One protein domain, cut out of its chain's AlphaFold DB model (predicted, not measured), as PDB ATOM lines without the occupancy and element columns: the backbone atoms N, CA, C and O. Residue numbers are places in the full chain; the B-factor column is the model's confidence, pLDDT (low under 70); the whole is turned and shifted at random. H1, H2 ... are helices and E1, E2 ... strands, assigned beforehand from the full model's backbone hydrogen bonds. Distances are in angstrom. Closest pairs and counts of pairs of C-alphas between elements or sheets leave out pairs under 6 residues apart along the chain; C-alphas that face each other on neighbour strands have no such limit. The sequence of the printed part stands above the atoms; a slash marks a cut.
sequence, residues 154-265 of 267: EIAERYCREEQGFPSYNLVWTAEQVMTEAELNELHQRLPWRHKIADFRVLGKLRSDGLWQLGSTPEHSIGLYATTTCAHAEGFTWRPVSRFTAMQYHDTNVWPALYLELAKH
ATOM      1  N   GLU A 154     166.577 166.475 141.489       85.69
ATOM      2  CA  GLU A 154     166.339 165.025 141.571       85.69
ATOM      3  C   GLU A 154     166.719 164.422 142.941       85.69
ATOM      4  O   GLU A 154     166.003 163.589 143.500       85.69
ATOM      5  N   ILE A 155     167.864 164.827 143.504       86.06
ATOM      6  CA  ILE A 155     168.339 164.292 144.786       86.06
ATOM      7  C   ILE A 155     167.555 164.919 145.939       86.06
ATOM      8  O   ILE A 155     167.190 164.199 146.864       86.06
ATOM      9  N   ALA A 156     167.276 166.222 145.885       88.81
ATOM     10  CA  ALA A 156     166.504 166.937 146.893       88.81
ATOM     11  C   ALA A 156     165.074 166.389 146.985       88.81
ATOM     12  O   ALA A 156     164.595 166.128 148.081       88.81
ATOM     13  N   GLU A 157     164.413 166.129 145.856       84.44
ATOM     14  CA  GLU A 157     163.069 165.547 145.839       84.44
ATOM     15  C   GLU A 157     163.008 164.180 146.514       84.44
ATOM     16  O   GLU A 157     162.009 163.872 147.152       84.44
ATOM     17  N   ARG A 158     164.061 163.365 146.406       81.81
ATOM     18  CA  ARG A 158     164.132 162.070 147.091       81.81
ATOM     19  C   ARG A 158     164.539 162.220 148.558       81.81
ATOM     20  O   ARG A 158     163.921 161.629 149.429       81.81
ATOM     21  N   TYR A 159     165.570 163.018 148.830       84.00
ATOM     22  CA  TYR A 159     166.155 163.165 150.164       84.00
ATOM     23  C   TYR A 159     165.249 163.937 151.133       84.00
ATOM     24  O   TYR A 159     165.165 163.591 152.304       84.00
ATOM     25  N   CYS A 160     164.574 164.979 150.648       85.12
ATOM     26  CA  CYS A 160     163.838 165.935 151.477       85.12
ATOM     27  C   CYS A 160     162.329 165.655 151.550       85.12
ATOM     28  O   CYS A 160     161.643 166.296 152.337       85.12
ATOM     29  N   ARG A 161     161.796 164.749 150.715       73.94
ATOM     30  CA  ARG A 161     160.359 164.414 150.671       73.94
ATOM     31  C   ARG A 161     160.000 163.196 151.520       73.94
ATOM     32  O   ARG A 161     158.847 163.048 151.911       73.94
ATOM     33  N   GLU A 162     160.950 162.303 151.787       59.78
ATOM     34  CA  GLU A 162     160.688 161.133 152.624       59.78
ATOM     35  C   GLU A 162     160.615 161.550 154.103       59.78
ATOM     36  O   GLU A 162     161.631 161.866 154.717       59.78
ATOM     37  N   GLU A 163     159.423 161.466 154.713       53.12
ATOM     38  CA  GLU A 163     159.227 161.555 156.176       53.12
ATOM     39  C   GLU A 163     160.084 160.528 156.956       53.12
ATOM     40  O   GLU A 163     160.251 160.644 158.169       53.12
ATOM     41  N   GLN A 164     160.653 159.535 156.261       48.31
ATOM     42  CA  GLN A 164     161.555 158.510 156.798       48.31
ATOM     43  C   GLN A 164     162.996 158.622 156.282       48.31
ATOM     44  O   GLN A 164     163.716 157.624 156.308       48.31
ATOM     45  N   GLY A 165     163.389 159.812 155.801       49.84
ATOM     46  CA  GLY A 165     164.665 160.093 155.146       49.84
ATOM     47  C   GLY A 165     165.842 159.334 155.751       49.84
ATOM     48  O   GLY A 165     165.955 159.211 156.972       49.84
ATOM     49  N   PHE A 166     166.705 158.806 154.876       52.12
ATOM     50  CA  PHE A 166     167.945 158.134 155.263       52.12
ATOM     51  C   PHE A 166     168.573 158.817 156.485       52.12
ATOM     52  O   PHE A 166     168.738 160.041 156.455       52.12
ATOM     53  N   PRO A 167     168.919 158.068 157.549       71.00
ATOM     54  CA  PRO A 167     169.456 158.663 158.760       71.00
ATOM     55  C   PRO A 167     170.769 159.376 158.423       71.00
ATOM     56  O   PRO A 167     171.804 158.742 158.229       71.00
ATOM     57  N   SER A 168     170.708 160.703 158.314       88.81
ATOM     58  CA  SER A 168     171.886 161.556 158.226       88.81
ATOM     59  C   SER A 168     172.356 161.885 159.627       88.81
ATOM     60  O   SER A 168     171.558 162.145 160.530       88.81
ATOM     61  N   TYR A 169     173.670 161.900 159.814       93.19
ATOM     62  CA  TYR A 169     174.252 162.237 161.107       93.19
ATOM     63  C   TYR A 169     174.526 163.734 161.263       93.19
ATOM     64  O   TYR A 169     174.544 164.229 162.389       93.19
ATOM     65  N   ASN A 170     174.728 164.472 160.165       95.62
ATOM     66  CA  ASN A 170     175.046 165.905 160.197       95.62
ATOM     67  C   ASN A 170     173.889 166.816 159.775       95.62
ATOM     68  O   ASN A 170     174.058 168.034 159.827       95.62
ATOM     69  N   LEU A 171     172.741 166.264 159.374       93.94
ATOM     70  CA  LEU A 171     171.567 167.040 158.990       93.94
ATOM     71  C   LEU A 171     170.284 166.491 159.598       93.94
ATOM     72  O   LEU A 171     170.099 165.285 159.712       93.94
ATOM     73  N   VAL A 172     169.365 167.399 159.912       93.00
ATOM     74  CA  VAL A 172     167.967 167.075 160.210       93.00
ATOM     75  C   VAL A 172     167.041 167.946 159.378       93.00
ATOM     76  O   VAL A 172     167.370 169.090 159.061       93.00
ATOM     77  N   TRP A 173     165.883 167.394 159.032       92.44
ATOM     78  CA  TRP A 173     164.836 168.083 158.288       92.44
ATOM     79  C   TRP A 173     163.645 168.411 159.197       92.44
ATOM     80  O   TRP A 173     163.321 167.649 160.116       92.44
ATOM     81  N   THR A 174     162.997 169.543 158.937       92.19
ATOM     82  CA  THR A 174     161.711 169.919 159.528       92.19
ATOM     83  C   THR A 174     160.778 170.466 158.451       92.19
ATOM     84  O   THR A 174     161.216 171.200 157.569       92.19
ATOM     85  N   ALA A 175     159.485 170.146 158.542       91.38
ATOM     86  CA  ALA A 175     158.471 170.726 157.658       91.38
ATOM     87  C   ALA A 175     158.337 172.239 157.881       91.38
ATOM     88  O   ALA A 175     158.257 173.012 156.935       91.38
ATOM     89  N   GLU A 176     158.394 172.652 159.149       93.56
ATOM     90  CA  GLU A 176     158.171 174.025 159.591       93.56
ATOM     91  C   GLU A 176     159.390 174.577 160.339       93.56
ATOM     92  O   GLU A 176     160.200 173.828 160.899       93.56
ATOM     93  N   GLN A 177     159.511 175.907 160.383       95.81
ATOM     94  CA  GLN A 177     160.505 176.599 161.219       95.81
ATOM     95  C   GLN A 177     159.922 177.136 162.524       95.81
ATOM     96  O   GLN A 177     160.652 177.728 163.315       95.81
ATOM     97  N   VAL A 178     158.619 176.991 162.739       97.88
ATOM     98  CA  VAL A 178     157.934 177.478 163.935       97.88
ATOM     99  C   VAL A 178     157.209 176.308 164.566       97.88
ATOM    100  O   VAL A 178     156.507 175.587 163.868       97.88
ATOM    101  N   MET A 179     157.392 176.115 165.867       97.56
ATOM    102  CA  MET A 179     156.810 174.982 166.580       97.56
ATOM    103  C   MET A 179     156.515 175.305 168.042       97.56
ATOM    104  O   MET A 179     157.012 176.283 168.599       97.56
ATOM    105  N   THR A 180     155.688 174.488 168.672       98.25
ATOM    106  CA  THR A 180     155.433 174.517 170.112       98.25
ATOM    107  C   THR A 180     156.662 174.062 170.903       98.25
ATOM    108  O   THR A 180     157.599 173.467 170.370       98.25
ATOM    109  N   GLU A 181     156.672 174.321 172.211       97.75
ATOM    110  CA  GLU A 181     157.742 173.838 173.093       97.75
ATOM    111  C   GLU A 181     157.829 172.302 173.122       97.75
ATOM    112  O   GLU A 181     158.927 171.744 173.132       97.75
ATOM    113  N   ALA A 182     156.678 171.618 173.085       97.94
ATOM    114  CA  ALA A 182     156.617 170.160 173.043       97.94
ATOM    115  C   ALA A 182     157.273 169.611 171.768       97.94
ATOM    116  O   ALA A 182     158.153 168.757 171.853       97.94
ATOM    117  N   GLU A 183     156.926 170.166 170.605       97.75
ATOM    118  CA  GLU A 183     157.523 169.797 169.316       97.75
ATOM    119  C   GLU A 183     159.027 170.116 169.258       97.75
ATOM    120  O   GLU A 183     159.802 169.340 168.695       97.75
ATOM    121  N   LEU A 184     159.477 171.213 169.884       97.94
ATOM    122  CA  LEU A 184     160.904 171.543 169.978       97.94
ATOM    123  C   LEU A 184     161.674 170.503 170.797       97.94
ATOM    124  O   LEU A 184     162.773 170.089 170.414       97.94
ATOM    125  N   ASN A 185     161.093 170.057 171.910       97.62
ATOM    126  CA  ASN A 185     161.669 168.990 172.714       97.62
ATOM    127  C   ASN A 185     161.664 167.648 171.953       97.62
ATOM    128  O   ASN A 185     162.655 166.922 171.985       97.62
ATOM    129  N   GLU A 186     160.608 167.331 171.202       96.25
ATOM    130  CA  GLU A 186     160.569 166.145 170.335       96.25
ATOM    131  C   GLU A 186     161.621 166.198 169.219       96.25
ATOM    132  O   GLU A 186     162.290 165.197 168.946       96.25
ATOM    133  N   LEU A 187     161.825 167.363 168.594       95.69
ATOM    134  CA  LEU A 187     162.914 167.579 167.642       95.69
ATOM    135  C   LEU A 187     164.269 167.304 168.300       95.69
ATOM    136  O   LEU A 187     165.069 166.567 167.724       95.69
ATOM    137  N   HIS A 188     164.515 167.831 169.507       97.06
ATOM    138  CA  HIS A 188     165.751 167.577 170.260       97.06
ATOM    139  C   HIS A 188     166.010 166.083 170.464       97.06
ATOM    140  O   HIS A 188     167.129 165.633 170.223       97.06
ATOM    141  N   GLN A 189     164.987 165.296 170.814       95.38
ATOM    142  CA  GLN A 189     165.140 163.846 171.000       95.38
ATOM    143  C   GLN A 189     165.538 163.105 169.716       95.38
ATOM    144  O   GLN A 189     166.211 162.074 169.785       95.38
ATOM    145  N   ARG A 190     165.176 163.638 168.544       92.44
ATOM    146  CA  ARG A 190     165.521 163.058 167.237       92.44
ATOM    147  C   ARG A 190     166.893 163.485 166.715       92.44
ATOM    148  O   ARG A 190     167.377 162.869 165.769       92.44
ATOM    149  N   LEU A 191     167.537 164.501 167.300       94.38
ATOM    150  CA  LEU A 191     168.831 164.971 166.803       94.38
ATOM    151  C   LEU A 191     169.920 163.894 166.980       94.38
ATOM    152  O   LEU A 191     170.115 163.400 168.100       94.38
ATOM    153  N   PRO A 192     170.717 163.598 165.934       94.12
ATOM    154  CA  PRO A 192     171.883 162.718 166.057       94.12
ATOM    155  C   PRO A 192     172.913 163.223 167.078       94.12
ATOM    156  O   PRO A 192     173.611 162.438 167.711       94.12
ATOM    157  N   TRP A 193     172.987 164.543 167.274       95.88
ATOM    158  CA  TRP A 193     173.906 165.211 168.200       95.88
ATOM    159  C   TRP A 193     173.243 165.695 169.499       95.88
ATOM    160  O   TRP A 193     173.802 166.552 170.190       95.88
ATOM    161  N   ARG A 194     172.061 165.172 169.858       95.75
ATOM    162  CA  ARG A 194     171.289 165.632 171.032       95.75
ATOM    163  C   ARG A 194     172.084 165.641 172.337       95.75
ATOM    164  O   ARG A 194     171.895 166.526 173.162       95.75
ATOM    165  N   HIS A 195     173.014 164.702 172.508       95.44
ATOM    166  CA  HIS A 195     173.860 164.568 173.701       95.44
ATOM    167  C   HIS A 195     174.856 165.720 173.881       95.44
ATOM    168  O   HIS A 195     175.467 165.840 174.940       95.44
ATOM    169  N   LYS A 196     175.030 166.575 172.867       96.69
ATOM    170  CA  LYS A 196     175.800 167.823 172.957       96.69
ATOM    171  C   LYS A 196     174.959 169.039 173.325       96.69
ATOM    172  O   LYS A 196     175.519 170.109 173.544       96.69
ATOM    173  N   ILE A 197     173.640 168.887 173.388       96.19
ATOM    174  CA  ILE A 197     172.690 169.950 173.695       96.19
ATOM    175  C   ILE A 197     172.080 169.644 175.059       96.19
ATOM    176  O   ILE A 197     171.205 168.790 175.181       96.19
ATOM    177  N   ALA A 198     172.569 170.333 176.090       94.50
ATOM    178  CA  ALA A 198     172.081 170.163 177.459       94.50
ATOM    179  C   ALA A 198     170.685 170.770 177.670       94.50
ATOM    180  O   ALA A 198     169.928 170.299 178.513       94.50
ATOM    181  N   ASP A 199     170.354 171.810 176.906       95.88
ATOM    182  CA  ASP A 199     169.094 172.539 176.994       95.88
ATOM    183  C   ASP A 199     168.510 172.701 175.591       95.88
ATOM    184  O   ASP A 199     169.090 173.395 174.758       95.88
ATOM    185  N   PHE A 200     167.374 172.059 175.310       96.50
ATOM    186  CA  PHE A 200     166.757 172.075 173.978       96.50
ATOM    187  C   PHE A 200     166.343 173.485 173.532       96.50
ATOM    188  O   PHE A 200     166.230 173.746 172.336       96.50
ATOM    189  N   ARG A 201     166.178 174.422 174.473       96.31
ATOM    190  CA  ARG A 201     165.821 175.816 174.182       96.31
ATOM    191  C   ARG A 201     166.892 176.554 173.382       96.31
ATOM    192  O   ARG A 201     166.583 177.572 172.780       96.31
ATOM    193  N   VAL A 202     168.124 176.037 173.303       96.75
ATOM    194  CA  VAL A 202     169.165 176.605 172.423       96.75
ATOM    195  C   VAL A 202     168.864 176.398 170.935       96.75
ATOM    196  O   VAL A 202     169.497 177.036 170.099       96.75
ATOM    197  N   LEU A 203     167.936 175.502 170.578       97.75
ATOM    198  CA  LEU A 203     167.598 175.158 169.188       97.75
ATOM    199  C   LEU A 203     166.718 176.201 168.492       97.75
ATOM    200  O   LEU A 203     166.482 176.103 167.287       97.75
ATOM    201  N   GLY A 204     166.242 177.201 169.230       96.75
ATOM    202  CA  GLY A 204     165.405 178.250 168.686       96.75
ATOM    203  C   GLY A 204     165.256 179.435 169.625       96.75
ATOM    204  O   GLY A 204     165.893 179.530 170.670       96.75
ATOM    205  N   LYS A 205     164.374 180.354 169.248       97.12
ATOM    206  CA  LYS A 205     164.046 181.552 170.012       97.12
ATOM    207  C   LYS A 205     162.550 181.593 170.296       97.12
ATOM    208  O   LYS A 205     161.743 181.527 169.368       97.12
ATOM    209  N   LEU A 206     162.191 181.760 171.568       97.44
ATOM    210  CA  LEU A 206     160.806 181.975 171.975       97.44
ATOM    211  C   LEU A 206     160.284 183.303 171.400       97.44
ATOM    212  O   LEU A 206     160.912 184.357 171.545       97.44
ATOM    213  N   ARG A 207     159.137 183.238 170.729       97.62
ATOM    214  CA  ARG A 207     158.406 184.366 170.147       97.62
ATOM    215  C   ARG A 207     157.387 184.913 171.147       97.62
ATOM    216  O   ARG A 207     157.072 184.292 172.157       97.62
ATOM    217  N   SER A 208     156.827 186.083 170.842       96.38
ATOM    218  CA  SER A 208     155.811 186.739 171.680       96.38
ATOM    219  C   SER A 208     154.476 185.992 171.758       96.38
ATOM    220  O   SER A 208     153.704 186.233 172.677       96.38
ATOM    221  N   ASP A 209     154.193 185.118 170.792       96.38
ATOM    222  CA  ASP A 209     152.991 184.276 170.728       96.38
ATOM    223  C   ASP A 209     153.150 182.928 171.457       96.38
ATOM    224  O   ASP A 209     152.254 182.092 171.403       96.38
ATOM    225  N   GLY A 210     154.276 182.714 172.148       96.25
ATOM    226  CA  GLY A 210     154.568 181.478 172.881       96.25
ATOM    227  C   GLY A 210     155.107 180.337 172.014       96.25
ATOM    228  O   GLY A 210     155.404 179.269 172.545       96.25
ATOM    229  N   LEU A 211     155.273 180.550 170.703       98.25
ATOM    230  CA  LEU A 211     155.881 179.578 169.793       98.25
ATOM    231  C   LEU A 211     157.400 179.765 169.706       98.25
ATOM    232  O   LEU A 211     157.941 180.838 169.966       98.25
ATOM    233  N   TRP A 212     158.102 178.721 169.292       98.31
ATOM    234  CA  TRP A 212     159.544 178.716 169.089       98.31
ATOM    235  C   TRP A 212     159.877 178.846 167.609       98.31
ATOM    236  O   TRP A 212     159.455 178.027 166.799       98.31
ATOM    237  N   GLN A 213     160.663 179.863 167.261       98.25
ATOM    238  CA  GLN A 213     161.302 179.978 165.952       98.25
ATOM    239  C   GLN A 213     162.599 179.167 165.962       98.25
ATOM    240  O   GLN A 213     163.505 179.484 166.729       98.25
ATOM    241  N   LEU A 214     162.710 178.159 165.103       98.19
ATOM    242  CA  LEU A 214     163.917 177.358 164.926       98.19
ATOM    243  C   LEU A 214     165.101 178.198 164.443       98.19
ATOM    244  O   LEU A 214     164.950 179.093 163.606       98.19
ATOM    245  N   GLY A 215     166.283 177.846 164.945       97.38
ATOM    246  CA  GLY A 215     167.556 178.473 164.616       97.38
ATOM    247  C   GLY A 215     168.308 178.877 165.877       97.38
ATOM    248  O   GLY A 215     167.896 179.788 166.595       97.38
ATOM    249  N   SER A 216     169.431 178.213 166.132       97.00
ATOM    250  CA  SER A 216     170.337 178.575 167.218       97.00
ATOM    251  C   SER A 216     171.052 179.886 166.931       97.00
ATOM    252  O   SER A 216     171.381 180.211 165.788       97.00
ATOM    253  N   THR A 217     171.345 180.623 167.995       92.19
ATOM    254  CA  THR A 217     172.157 181.830 167.901       92.19
ATOM    255  C   THR A 217     173.655 181.477 167.830       92.19
ATOM    256  O   THR A 217     174.064 180.436 168.358       92.19
ATOM    257  N   PRO A 218     174.502 182.302 167.178       86.25
ATOM    258  CA  PRO A 218     175.909 181.968 166.926       86.25
ATOM    259  C   PRO A 218     176.784 181.780 168.174       86.25
ATOM    260  O   PRO A 218     177.889 181.249 168.065       86.25
ATOM    261  N   GLU A 219     176.323 182.218 169.348       88.06
ATOM    262  CA  GLU A 219     177.026 182.065 170.626       88.06
ATOM    263  C   GLU A 219     177.136 180.592 171.053       88.06
ATOM    264  O   GLU A 219     178.026 180.230 171.826       88.06
ATOM    265  N   HIS A 220     176.265 179.723 170.536       90.00
ATOM    266  CA  HIS A 220     176.292 178.293 170.816       90.00
ATOM    267  C   HIS A 220     177.184 177.550 169.818       90.00
ATOM    268  O   HIS A 220     176.929 177.522 168.622       90.00
ATOM    269  N   SER A 221     178.223 176.856 170.277       91.31
ATOM    270  CA  SER A 221     179.112 176.121 169.360       91.31
ATOM    271  C   SER A 221     178.429 174.952 168.633       91.31
ATOM    272  O   SER A 221     178.854 174.593 167.532       91.31
ATOM    273  N   ILE A 222     177.385 174.369 169.236       97.19
ATOM    274  CA  ILE A 222     176.563 173.284 168.691       97.19
ATOM    275  C   ILE A 222     175.087 173.644 168.887       97.19
ATOM    276  O   ILE A 222     174.696 174.054 169.979       97.19
ATOM    277  N   GLY A 223     174.276 173.478 167.846       97.31
ATOM    278  CA  GLY A 223     172.867 173.850 167.858       97.31
ATOM    279  C   GLY A 223     172.136 173.419 166.591       97.31
ATOM    280  O   GLY A 223     172.320 172.301 166.114       97.31
ATOM    281  N   LEU A 224     171.301 174.311 166.069       97.31
ATOM    282  CA  LEU A 224     170.482 174.144 164.880       97.31
ATOM    283  C   LEU A 224     170.765 175.301 163.911       97.31
ATOM    284  O   LEU A 224     170.290 176.417 164.106       97.31
ATOM    285  N   TYR A 225     171.553 175.048 162.872       98.12
ATOM    286  CA  TYR A 225     171.968 176.064 161.905       98.12
ATOM    287  C   TYR A 225     171.411 175.752 160.529       98.12
ATOM    288  O   TYR A 225     171.616 174.652 160.023       98.12
ATOM    289  N   ALA A 226     170.712 176.710 159.926       96.75
ATOM    290  CA  ALA A 226     170.079 176.506 158.631       96.75
ATOM    291  C   ALA A 226     171.113 176.155 157.547       96.75
ATOM    292  O   ALA A 226     172.192 176.754 157.480       96.75
ATOM    293  N   THR A 227     170.761 175.208 156.683       95.88
ATOM    294  CA  THR A 227     171.496 174.891 155.454       95.88
ATOM    295  C   THR A 227     170.592 175.053 154.244       95.88
ATOM    296  O   THR A 227     169.375 175.178 154.361       95.88
ATOM    297  N   THR A 228     171.192 175.033 153.060       95.19
ATOM    298  CA  THR A 228     170.465 175.108 151.790       95.19
ATOM    299  C   THR A 228     170.376 173.752 151.092       95.19
ATOM    300  O   THR A 228     170.009 173.700 149.922       95.19
ATOM    301  N   THR A 229     170.663 172.653 151.802       94.44
ATOM    302  CA  THR A 229     170.627 171.271 151.290       94.44
ATOM    303  C   THR A 229     169.345 170.976 150.511       94.44
ATOM    304  O   THR A 229     169.413 170.513 149.373       94.44
ATOM    305  N   CYS A 230     168.188 171.313 151.086       92.12
ATOM    306  CA  CYS A 230     166.871 171.089 150.484       92.12
ATOM    307  C   CYS A 230     166.314 172.296 149.713       92.12
ATOM    308  O   CYS A 230     165.111 172.383 149.531       92.12
ATOM    309  N   ALA A 231     167.144 173.221 149.214       92.38
ATOM    310  CA  ALA A 231     166.663 174.432 148.525       92.38
ATOM    311  C   ALA A 231     165.802 174.176 147.265       92.38
ATOM    312  O   ALA A 231     165.141 175.092 146.782       92.38
ATOM    313  N   HIS A 232     165.818 172.953 146.728       90.75
ATOM    314  CA  HIS A 232     164.997 172.521 145.590       90.75
ATOM    315  C   HIS A 232     163.834 171.595 145.991       90.75
ATOM    316  O   HIS A 232     163.251 170.940 145.133       90.75
ATOM    317  N   ALA A 233     163.510 171.515 147.281       89.25
ATOM    318  CA  ALA A 233     162.407 170.737 147.828       89.25
ATOM    319  C   ALA A 233     161.707 171.520 148.954       89.25
ATOM    320  O   ALA A 233     162.146 172.602 149.339       89.25
ATOM    321  N   GLU A 234     160.597 170.989 149.465       88.38
ATOM    322  CA  GLU A 234     159.873 171.600 150.581       88.38
ATOM    323  C   GLU A 234     160.537 171.308 151.940       88.38
ATOM    324  O   GLU A 234     161.252 170.317 152.129       88.38
ATOM    325  N   GLY A 235     160.270 172.190 152.903       89.25
ATOM    326  CA  GLY A 235     160.790 172.119 154.264       89.25
ATOM    327  C   GLY A 235     162.180 172.732 154.437       89.25
ATOM    328  O   GLY A 235     162.697 173.461 153.590       89.25
ATOM    329  N   PHE A 236     162.774 172.468 155.596       92.56
ATOM    330  CA  PHE A 236     163.958 173.161 156.090       92.56
ATOM    331  C   PHE A 236     164.989 172.164 156.592       92.56
ATOM    332  O   PHE A 236     164.653 171.193 157.267       92.56
ATOM    333  N   THR A 237     166.262 172.422 156.299       93.88
ATOM    334  CA  THR A 237     167.374 171.584 156.755       93.88
ATOM    335  C   THR A 237     168.293 172.316 157.702       93.88
ATOM    336  O   THR A 237     168.576 173.506 157.546       93.88
ATOM    337  N   TRP A 238     168.798 171.560 158.669       96.19
ATOM    338  CA  TRP A 238     169.589 172.086 159.761       96.19
ATOM    339  C   TRP A 238     170.812 171.224 160.025       96.19
ATOM    340  O   TRP A 238     170.706 170.002 160.086       96.19
ATOM    341  N   ARG A 239     171.952 171.871 160.258       96.94
ATOM    342  CA  ARG A 239     173.216 171.251 160.667       96.94
ATOM    343  C   ARG A 239     173.585 171.638 162.102       96.94
ATOM    344  O   ARG A 239     173.100 172.657 162.602       96.94
ATOM    345  N   PRO A 240     174.496 170.909 162.766       97.50
ATOM    346  CA  PRO A 240     174.829 171.176 164.161       97.50
ATOM    347  C   PRO A 240     175.751 172.372 164.402       97.50
ATOM    348  O   PRO A 240     175.825 172.834 165.536       97.50
ATOM    349  N   VAL A 241     176.496 172.859 163.405       97.25
ATOM    350  CA  VAL A 241     177.514 173.912 163.596       97.25
ATOM    351  C   VAL A 241     177.293 175.108 162.671       97.25
ATOM    352  O   VAL A 241     176.835 174.958 161.544       97.25
ATOM    353  N   SER A 242     177.642 176.311 163.126       95.38
ATOM    354  CA  SER A 242     177.454 177.547 162.350       95.38
ATOM    355  C   SER A 242     178.477 177.721 161.227       95.38
ATOM    356  O   SER A 242     178.151 178.240 160.159       95.38
ATOM    357  N   ARG A 243     179.716 177.277 161.457       94.19
ATOM    358  CA  ARG A 243     180.836 177.424 160.519       94.19
ATOM    359  C   ARG A 243     180.711 176.523 159.292       94.19
ATOM    360  O   ARG A 243     180.078 175.472 159.346       94.19
ATOM    361  N   PHE A 244     181.404 176.901 158.221       95.50
ATOM    362  CA  PHE A 244     181.582 176.041 157.056       95.50
ATOM    363  C   PHE A 244     182.344 174.761 157.413       95.50
ATOM    364  O   PHE A 244     183.275 174.772 158.226       95.50
ATOM    365  N   THR A 245     181.907 173.662 156.808       97.56
ATOM    366  CA  THR A 245     182.464 172.322 156.989       97.56
ATOM    367  C   THR A 245     182.877 171.748 155.640       97.56
ATOM    368  O   THR A 245     182.444 172.229 154.587       97.56
ATOM    369  N   ALA A 246     183.645 170.661 155.677       97.56
ATOM    370  CA  ALA A 246     183.987 169.883 154.493       97.56
ATOM    371  C   ALA A 246     182.751 169.334 153.752       97.56
ATOM    372  O   ALA A 246     182.849 169.059 152.561       97.56
ATOM    373  N   MET A 247     181.591 169.213 154.414       97.75
ATOM    374  CA  MET A 247     180.335 168.783 153.783       97.75
ATOM    375  C   MET A 247     179.591 169.927 153.084       97.75
ATOM    376  O   MET A 247     178.689 169.672 152.294       97.75
ATOM    377  N   GLN A 248     179.951 171.190 153.333       97.12
ATOM    378  CA  GLN A 248     179.455 172.316 152.533       97.12
ATOM    379  C   GLN A 248     180.409 172.655 151.387       97.12
ATOM    380  O   GLN A 248     179.974 172.864 150.259       97.12
ATOM    381  N   TYR A 249     181.705 172.719 151.691       95.94
ATOM    382  CA  TYR A 249     182.764 173.009 150.734       95.94
ATOM    383  C   TYR A 249     183.972 172.140 151.073       95.94
ATOM    384  O   TYR A 249     184.589 172.307 152.131       95.94
ATOM    385  N   HIS A 250     184.287 171.187 150.197       93.12
ATOM    386  CA  HIS A 250     185.325 170.187 150.457       93.12
ATOM    387  C   HIS A 250     186.699 170.825 150.712       93.12
ATOM    388  O   HIS A 250     187.413 170.393 151.613       93.12
ATOM    389  N   ASP A 251     187.037 171.890 149.983       93.50
ATOM    390  CA  ASP A 251     188.313 172.617 150.046       93.50
ATOM    391  C   ASP A 251     188.603 173.269 151.407       93.50
ATOM    392  O   ASP A 251     189.764 173.457 151.768       93.50
ATOM    393  N   THR A 252     187.575 173.538 152.219       94.75
ATOM    394  CA  THR A 252     187.764 173.996 153.606       94.75
ATOM    395  C   THR A 252     188.502 172.957 154.445       94.75
ATOM    396  O   THR A 252     189.217 173.308 155.384       94.75
ATOM    397  N   ASN A 253     188.302 171.671 154.134       94.31
ATOM    398  CA  ASN A 253     188.784 170.524 154.893       94.31
ATOM    399  C   ASN A 253     188.469 170.584 156.404       94.31
ATOM    400  O   ASN A 253     189.166 169.987 157.230       94.31
ATOM    401  N   VAL A 254     187.433 171.337 156.792       97.06
ATOM    402  CA  VAL A 254     187.048 171.507 158.194       97.06
ATOM    403  C   VAL A 254     186.120 170.368 158.597       97.06
ATOM    404  O   VAL A 254     184.951 170.343 158.220       97.06
ATOM    405  N   TRP A 255     186.627 169.466 159.436       97.38
ATOM    406  CA  TRP A 255     185.860 168.383 160.056       97.38
ATOM    407  C   TRP A 255     185.627 168.697 161.538       97.38
ATOM    408  O   TRP A 255     186.554 168.570 162.342       97.38
ATOM    409  N   PRO A 256     184.426 169.162 161.938       97.19
ATOM    410  CA  PRO A 256     184.133 169.422 163.341       97.19
ATOM    411  C   PRO A 256     184.378 168.193 164.217       97.19
ATOM    412  O   PRO A 256     184.076 167.075 163.813       97.19
ATOM    413  N   ALA A 257     184.852 168.402 165.450       96.75
ATOM    414  CA  ALA A 257     185.042 167.312 166.410       96.75
ATOM    415  C   ALA A 257     183.756 166.490 166.605       96.75
ATOM    416  O   ALA A 257     183.816 165.272 166.734       96.75
ATOM    417  N   LEU A 258     182.598 167.155 166.531       96.56
ATOM    418  CA  LEU A 258     181.295 166.503 166.533       96.56
ATOM    419  C   LEU A 258     181.117 165.514 165.371       96.56
ATOM    420  O   LEU A 258     180.569 164.447 165.588       96.56
ATOM    421  N   TYR A 259     181.592 165.815 164.158       97.00
ATOM    422  CA  TYR A 259     181.431 164.906 163.011       97.00
ATOM    423  C   TYR A 259     182.296 163.669 163.219       97.00
ATOM    424  O   TYR A 259     181.835 162.551 163.038       97.00
ATOM    425  N   LEU A 260     183.523 163.848 163.709       95.94
ATOM    426  CA  LEU A 260     184.388 162.720 164.064       95.94
ATOM    427  C   LEU A 260     183.780 161.857 165.179       95.94
ATOM    428  O   LEU A 260     184.005 160.655 165.224       95.94
ATOM    429  N   GLU A 261     183.028 162.453 166.100       95.25
ATOM    430  CA  GLU A 261     182.302 161.710 167.129       95.25
ATOM    431  C   GLU A 261     181.107 160.950 166.551       95.25
ATOM    432  O   GLU A 261     180.972 159.759 166.809       95.25
ATOM    433  N   LEU A 262     180.294 161.604 165.721       93.50
ATOM    434  CA  LEU A 262     179.148 160.987 165.056       93.50
ATOM    435  C   LEU A 262     179.571 159.807 164.171       93.50
ATOM    436  O   LEU A 262     178.943 158.755 164.229       93.50
ATOM    437  N   ALA A 263     180.686 159.934 163.448       91.81
ATOM    438  CA  ALA A 263     181.240 158.863 162.619       91.81
ATOM    439  C   ALA A 263     181.599 157.592 163.415       91.81
ATOM    440  O   ALA A 263     181.560 156.496 162.859       91.81
ATOM    441  N   LYS A 264     181.912 157.698 164.717       88.12
ATOM    442  CA  LYS A 264     182.188 156.524 165.572       88.12
ATOM    443  C   LYS A 264     180.962 155.648 165.793       88.12
ATOM    444  O   LYS A 264     181.125 154.474 166.086       88.12
ATOM    445  N   HIS A 265     179.760 156.209 165.694       77.31
ATOM    446  CA  HIS A 265     178.511 155.491 165.956       77.31
ATOM    447  C   HIS A 265     177.977 154.726 164.735       77.31
ATOM    448  O   HIS A 265     176.899 154.143 164.809       77.31
TER     449      HIS A 265
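AT A GLANCE: This is residues 154 to 265 of the 267 residues of an uncharacterized protein of Pseudidiomarina taiwanensis (UniProt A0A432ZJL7). A small three-strand sheet, E1, E5 and E4, lies near the middle of a domain made largely of loops; toward one end of the long axis a group forms from H2, H3 and the hairpin E2 and E3, while H4 lies toward the other end and H1 off to one side. The printed part has 112 residues, under half of them in four named helices and five named strands, in the order H1 E1 H2 H3 E2 E3 E4 E5 H4. Both sheets, E1 - E5 - E4 and E2 - E3, are antiparallel, and the class is mixed. The whole is compact, with a radius of gyration of the C-alphas of 13.9 A and spans of 42 by 32 by 23 A.

HOW THE PARTS SIT: Start at inner strand E5, residues 236 to 239. Beside it is E1, residues 172 to 174, antiparallel at 153 degrees, with N 172 and O 238 2.9 A apart. E4, residues 225 to 227, forms a hairpin with E5; N 239 and O 225 are 2.8 A apart. Now look at the hairpin of E2, residues 204 to 206, and E3, residues 212 to 214, where N 205 and O 213 are 2.8 A apart. H2, residues 181 to 190, touches H3, residues 200 to 203; their closest C-alphas, of His 188 and Phe 200, are 5.9 A apart. H1, residues 154 to 159, and H4, residues 257 to 265, touch no helix. Every O i to N i+4 pair is within hydrogen-bond range in H2, 1 of 2 in H1 and 3 of 5 in H4; H3 is too short for one.

IN THESE COORDINATES: Find C-alpha 154 at (166.339, 165.025, 141.571), where H1 begins. H2 runs 14.5 A from C-alpha 181 at (157.742, 173.838, 173.093). H4 spans 13.5 A and ends at C-alpha 265, (178.511, 155.491, 165.956).

THE WHOLE: The C-alphas of Asp 209 and Asp 251, the two farthest apart, are 42.6 A apart. The printed part has no cut; the links H1 to E1 and E5 to H4 are long. Look for low confidence at residues 162 to 166, under 70 in pLDDT.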